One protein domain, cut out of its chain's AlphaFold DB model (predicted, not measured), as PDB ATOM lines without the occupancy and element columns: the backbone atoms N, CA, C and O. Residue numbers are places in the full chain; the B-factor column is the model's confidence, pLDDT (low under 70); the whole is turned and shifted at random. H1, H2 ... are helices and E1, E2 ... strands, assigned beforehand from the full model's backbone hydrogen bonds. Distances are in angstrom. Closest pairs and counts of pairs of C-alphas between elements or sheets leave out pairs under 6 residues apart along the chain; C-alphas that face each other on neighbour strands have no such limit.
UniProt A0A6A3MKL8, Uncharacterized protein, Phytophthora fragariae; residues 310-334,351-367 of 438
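What this domain is: This is residues 310 to 334 and 351 to 367 of the 438 residues of an uncharacterized protein of Phytophthora fragariae (UniProt A0A6A3MKL8). The printed part is an open, flat bracket of three helices: H2 is the crossbar, and H1 and H3 are two arms that extend from its two ends with an empty space between them. Two short strands, E1 and E2, lie at the corner between H2 and H3, on the side away from the arms. The printed part has 42 residues with three named helices and two named strands, in the order H1, H2, E1, E2, H3, and its class is mostly helix. E1 and E2 pair with no named strand. The whole is loose, with a radius of gyration of the C-alphas of 12.8 A, and its C-alphas span 35 by 28 by 12 A.

How they stand to each other: H1, residues 311 to 319, and H2, residues 322 to 329, are close but not clearly touching, and their closest C-alphas, those of Leu 319 and Val 325, are 7.2 A apart. Their lines are about perpendicular, at 86 degrees. H2 and E1, residues 330 to 332, meet only through their link. The closest C-alphas of E1 and E2, residues 351 to 353, are those of His 330 and Tyr 353, 5.1 A apart. Tyr 353 also gives the closest pair of H2 and E2, with its C-alpha 5.6 A from that of Ala 329. H3, residues 356 to 367, and H2 are near each other, with 6 pairs of C-alphas within 10 A and no pair within 8 A. H3 is apart from H1, E1 and E2, and H1 is apart from both strands. Every O i to N i+4 pair is within hydrogen-bond range in H1 and H3; in H2 it is 3 of 4.

Where its parts are: H1 begins at C-alpha 311, (-63.404, 19.478, -40.902), and is 12.3 A long from first to last C-alpha. H2 measures 10.4 A and ends at C-alpha 329, (-43.725, 19.616, -45.815). E1 and E2 have three residues each. H3, the longest helix with 12 residues, measures 16.2 A and ends at C-alpha 367, (-46.499, 27.384, -23.922).

The domain as a whole: The two C-alphas farthest apart are those of Asp 310 and Asp 334, at 38.5 A. Residues 310 to 325 stand free, of which 311 to 319 belong to H1 and 322 to 325 belong to H2; residues 359 to 367 of H3 stand free too. The links H1 to H2, H2 to E1 and E2 to H3 are tight. The link across the cut, from E1 to E2, lacks residues 335 to 350, and C-alphas 334 and 351 are 13.9 A apart across it. The mean pLDDT of the printed part is 79.9, and residues 333, 334 and 351 are under 70.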
ATOM      1  N   ASP A 310     -67.573  20.920 -42.877       76.31
ATOM      2  CA  ASP A 310     -67.035  19.754 -42.174       76.31
ATOM      3  C   ASP A 310     -65.496  19.803 -42.177       76.31
ATOM      4  O   ASP A 310     -64.888  20.135 -43.200       76.31
ATOM      5  N   ILE A 311     -64.866  19.488 -41.042       81.12
ATOM      6  CA  ILE A 311     -63.404  19.478 -40.902       81.12
ATOM      7  C   ILE A 311     -62.787  18.595 -41.984       81.12
ATOM      8  O   ILE A 311     -61.814  19.003 -42.621       81.12
ATOM      9  N   LEU A 312     -63.362  17.416 -42.246       81.62
ATOM     10  CA  LEU A 312     -62.835  16.544 -43.293       81.62
ATOM     11  C   LEU A 312     -62.996  17.150 -44.688       81.62
ATOM     12  O   LEU A 312     -62.073  17.034 -45.484       81.62
ATOM     13  N   ALA A 313     -64.077  17.879 -44.971       83.25
ATOM     14  CA  ALA A 313     -64.226  18.591 -46.243       83.25
ATOM     15  C   ALA A 313     -63.177  19.709 -46.411       83.25
ATOM     16  O   ALA A 313     -62.671  19.932 -47.512       83.25
ATOM     17  N   GLN A 314     -62.802  20.391 -45.321       83.38
ATOM     18  CA  GLN A 314     -61.707  21.367 -45.341       83.38
ATOM     19  C   GLN A 314     -60.359  20.684 -45.604       83.38
ATOM     20  O   GLN A 314     -59.580  21.161 -46.432       83.38
ATOM     21  N   VAL A 315     -60.097  19.551 -44.943       84.38
ATOM     22  CA  VAL A 315     -58.892  18.741 -45.173       84.38
ATOM     23  C   VAL A 315     -58.848  18.250 -46.619       84.38
ATOM     24  O   VAL A 315     -57.840  18.452 -47.291       84.38
ATOM     25  N   GLU A 316     -59.941  17.694 -47.140       86.00
ATOM     26  CA  GLU A 316     -60.057  17.264 -48.535       86.00
ATOM     27  C   GLU A 316     -59.784  18.419 -49.497       86.00
ATOM     28  O   GLU A 316     -58.980  18.263 -50.411       86.00
ATOM     29  N   SER A 317     -60.358  19.605 -49.258       86.00
ATOM     30  CA  SER A 317     -60.101  20.795 -50.076       86.00
ATOM     31  C   SER A 317     -58.629  21.210 -50.081       86.00
ATOM     32  O   SER A 317     -58.156  21.726 -51.094       86.00
ATOM     33  N   VAL A 318     -57.909  21.040 -48.969       83.94
ATOM     34  CA  VAL A 318     -56.462  21.296 -48.904       83.94
ATOM     35  C   VAL A 318     -55.689  20.217 -49.663       83.94
ATOM     36  O   VAL A 318     -54.726  20.539 -50.357       83.94
ATOM     37  N   LEU A 319     -56.132  18.962 -49.579       85.00
ATOM     38  CA  LEU A 319     -55.521  17.817 -50.254       85.00
ATOM     39  C   LEU A 319     -55.792  17.762 -51.768       85.00
ATOM     40  O   LEU A 319     -55.104  17.015 -52.460       85.00
ATOM     41  N   VAL A 320     -56.727  18.563 -52.304       88.88
ATOM     42  CA  VAL A 320     -56.945  18.707 -53.761       88.88
ATOM     43  C   VAL A 320     -55.663  19.136 -54.483       88.88
ATOM     44  O   VAL A 320     -55.418  18.693 -55.604       88.88
ATOM     45  N   ASP A 321     -54.841  19.975 -53.846       85.12
ATOM     46  CA  ASP A 321     -53.520  20.363 -54.343       85.12
ATOM     47  C   ASP A 321     -52.420  19.737 -53.466       85.12
ATOM     48  O   ASP A 321     -51.910  20.374 -52.533       85.12
ATOM     49  N   PRO A 322     -52.023  18.481 -53.742       81.44
ATOM     50  CA  PRO A 322     -51.000  17.803 -52.958       81.44
ATOM     51  C   PRO A 322     -49.625  18.465 -53.103       81.44
ATOM     52  O   PRO A 322     -48.803  18.350 -52.195       81.44
ATOM     53  N   GLN A 323     -49.363  19.191 -54.198       80.38
ATOM     54  CA  GLN A 323     -48.089  19.889 -54.392       80.38
ATOM     55  C   GLN A 323     -47.951  21.053 -53.419       80.38
ATOM     56  O   GLN A 323     -46.900  21.220 -52.803       80.38
ATOM     57  N   ARG A 324     -49.031  21.801 -53.171       81.19
ATOM     58  CA  ARG A 324     -49.045  22.835 -52.128       81.19
ATOM     59  C   ARG A 324     -48.696  22.277 -50.748       81.19
ATOM     60  O   ARG A 324     -47.975  22.934 -49.997       81.19
ATOM     61  N   VAL A 325     -49.201  21.090 -50.410       80.94
ATOM     62  CA  VAL A 325     -48.892  20.427 -49.133       80.94
ATOM     63  C   VAL A 325     -47.434  19.976 -49.109       80.94
ATOM     64  O   VAL A 325     -46.719  20.291 -48.158       80.94
ATOM     65  N   LYS A 326     -46.962  19.334 -50.184       81.44
ATOM     66  CA  LYS A 326     -45.569  18.896 -50.306       81.44
ATOM     67  C   LYS A 326     -44.582  20.060 -50.176       81.44
ATOM     68  O   LYS A 326     -43.641  19.951 -49.406       81.44
ATOM     69  N   ARG A 327     -44.823  21.211 -50.816       81.00
ATOM     70  CA  ARG A 327     -43.945  22.399 -50.705       81.00
ATOM     71  C   ARG A 327     -43.840  22.960 -49.284       81.00
ATOM     72  O   ARG A 327     -42.877  23.654 -48.972       81.00
ATOM     73  N   LYS A 328     -44.843  22.712 -48.434       78.56
ATOM     74  CA  LYS A 328     -44.812  23.087 -47.013       78.56
ATOM     75  C   LYS A 328     -44.098  22.036 -46.162       78.56
ATOM     76  O   LYS A 328     -43.494  22.397 -45.161       78.56
ATOM     77  N   ALA A 329     -44.206  20.771 -46.557       81.38
ATOM     78  CA  ALA A 329     -43.725  19.616 -45.815       81.38
ATOM     79  C   ALA A 329     -42.366  19.082 -46.288       81.38
ATOM     80  O   ALA A 329     -41.878  18.134 -45.697       81.38
ATOM     81  N   HIS A 330     -41.765  19.620 -47.346       79.75
ATOM     82  CA  HIS A 330     -40.487  19.150 -47.881       79.75
ATOM     83  C   HIS A 330     -39.577  20.327 -48.213       79.75
ATOM     84  O   HIS A 330     -40.032  21.399 -48.626       79.75
ATOM     85  N   ALA A 331     -38.271  20.119 -48.046       73.94
ATOM     86  CA  ALA A 331     -37.274  21.092 -48.462       73.94
ATOM     87  C   ALA A 331     -37.112  21.073 -49.997       73.94
ATOM     88  O   ALA A 331     -37.144  19.993 -50.596       73.94
ATOM     89  N   PRO A 332     -36.909  22.235 -50.644       70.25
ATOM     90  CA  PRO A 332     -36.494  22.281 -52.043       70.25
ATOM     91  C   PRO A 332     -35.163  21.551 -52.228       70.25
ATOM     92  O   PRO A 332     -34.258  21.714 -51.406       70.25
ATOM     93  N   LEU A 333     -35.039  20.776 -53.304       69.94
ATOM     94  CA  LEU A 333     -33.751  20.242 -53.739       69.94
ATOM     95  C   LEU A 333     -32.882  21.391 -54.261       69.94
ATOM     96  O   LEU A 333     -33.354  22.244 -55.017       69.94
ATOM     97  N   ASP A 334     -31.600  21.393 -53.896       60.09
ATOM     98  CA  ASP A 334     -30.617  22.302 -54.488       60.09
ATOM     99  C   ASP A 334     -30.331  21.851 -55.932       60.09
ATOM    100  O   ASP A 334     -29.412  21.080 -56.205       60.09
ATOM    101  N   LEU A 351     -37.682  12.314 -49.829       69.00
ATOM    102  CA  LEU A 351     -37.180  11.572 -48.673       69.00
ATOM    103  C   LEU A 351     -37.128  12.445 -47.405       69.00
ATOM    104  O   LEU A 351     -36.928  11.922 -46.309       69.00
ATOM    105  N   MET A 352     -37.337  13.761 -47.534       71.69
ATOM    106  CA  MET A 352     -37.146  14.747 -46.473       71.69
ATOM    107  C   MET A 352     -38.450  15.399 -46.018       71.69
ATOM    108  O   MET A 352     -38.900  16.379 -46.606       71.69
ATOM    109  N   TYR A 353     -39.018  14.919 -44.915       80.31
ATOM    110  CA  TYR A 353     -40.196  15.531 -44.299       80.31
ATOM    111  C   TYR A 353     -39.824  16.644 -43.294       80.31
ATOM    112  O   TYR A 353     -39.100  16.419 -42.320       80.31
ATOM    113  N   ASP A 354     -40.354  17.850 -43.499       78.62
ATOM    114  CA  ASP A 354     -40.196  19.042 -42.671       78.62
ATOM    115  C   ASP A 354     -41.540  19.624 -42.188       78.62
ATOM    116  O   ASP A 354     -42.177  20.441 -42.843       78.62
ATOM    117  N   ASP A 355     -41.938  19.261 -40.972       80.56
ATOM    118  CA  ASP A 355     -43.083  19.819 -40.240       80.56
ATOM    119  C   ASP A 355     -42.736  20.995 -39.301       80.56
ATOM    120  O   ASP A 355     -43.516  21.300 -38.397       80.56
ATOM    121  N   SER A 356     -41.591  21.669 -39.473       77.88
ATOM    122  CA  SER A 356     -41.105  22.677 -38.510       77.88
ATOM    123  C   SER A 356     -42.121  23.782 -38.195       77.88
ATOM    124  O   SER A 356     -42.243  24.185 -37.039       77.88
ATOM    125  N   ASP A 357     -42.870  24.253 -39.195       79.12
ATOM    126  CA  ASP A 357     -43.902  25.281 -39.010       79.12
ATOM    127  C   ASP A 357     -45.059  24.783 -38.126       79.12
ATOM    128  O   ASP A 357     -45.555  25.518 -37.272       79.12
ATOM    129  N   PHE A 358     -45.480  23.530 -38.317       81.31
ATOM    130  CA  PHE A 358     -46.545  22.911 -37.524       81.31
ATOM    131  C   PHE A 358     -46.073  22.634 -36.094       81.31
ATOM    132  O   PHE A 358     -46.755  22.979 -35.134       81.31
ATOM    133  N   TYR A 359     -44.860  22.106 -35.946       82.44
ATOM    134  CA  TYR A 359     -44.237  21.892 -34.646       82.44
ATOM    135  C   TYR A 359     -44.102  23.195 -33.836       82.44
ATOM    136  O   TYR A 359     -44.403  23.223 -32.644       82.44
ATOM    137  N   GLN A 360     -43.708  24.303 -34.476       83.00
ATOM    138  CA  GLN A 360     -43.644  25.616 -33.824       83.00
ATOM    139  C   GLN A 360     -45.012  26.096 -33.337       83.00
ATOM    140  O   GLN A 360     -45.097  26.679 -32.256       83.00
ATOM    141  N   GLN A 361     -46.071  25.847 -34.112       83.38
ATOM    142  CA  GLN A 361     -47.431  26.172 -33.699       83.38
ATOM    143  C   GLN A 361     -47.850  25.358 -32.469       83.38
ATOM    144  O   GLN A 361     -48.305  25.945 -31.492       83.38
ATOM    145  N   LEU A 362     -47.620  24.042 -32.475       82.56
ATOM    146  CA  LEU A 362     -47.919  23.180 -31.329       82.56
ATOM    147  C   LEU A 362     -47.163  23.611 -30.067       82.56
ATOM    148  O   LEU A 362     -47.737  23.669 -28.981       82.56
ATOM    149  N   LEU A 363     -45.880  23.955 -30.203       81.25
ATOM    150  CA  LEU A 363     -45.068  24.428 -29.085       81.25
ATOM    151  C   LEU A 363     -45.573  25.771 -28.547       81.25
ATOM    152  O   LEU A 363     -45.582  25.989 -27.338       81.25
ATOM    153  N   LYS A 364     -45.997  26.671 -29.437       81.38
ATOM    154  CA  LYS A 364     -46.590  27.952 -29.056       81.38
ATOM    155  C   LYS A 364     -47.875  27.737 -28.256       81.38
ATOM    156  O   LYS A 364     -47.975  28.263 -27.154       81.38
ATOM    157  N   GLU A 365     -48.803  26.935 -28.773       79.81
ATOM    158  CA  GLU A 365     -50.070  26.622 -28.099       79.81
ATOM    159  C   GLU A 365     -49.831  25.947 -26.741       79.81
ATOM    160  O   GLU A 365     -50.463  26.302 -25.747       79.81
ATOM    161  N   PHE A 366     -48.853  25.039 -26.660       78.38
ATOM    162  CA  PHE A 366     -48.444  24.413 -25.406       78.38
ATOM    163  C   PHE A 366     -47.960  25.444 -24.377       78.38
ATOM    164  O   PHE A 366     -48.452  25.479 -23.249       78.38
ATOM    165  N   ILE A 367     -47.049  26.331 -24.781       78.00
ATOM    166  CA  ILE A 367     -46.499  27.384 -23.922       78.00
ATOM    167  C   ILE A 367     -47.592  28.369 -23.470       78.00
ATOM    168  O   ILE A 367     -47.651  28.729 -22.294       78.00
TER     169      ILE A 367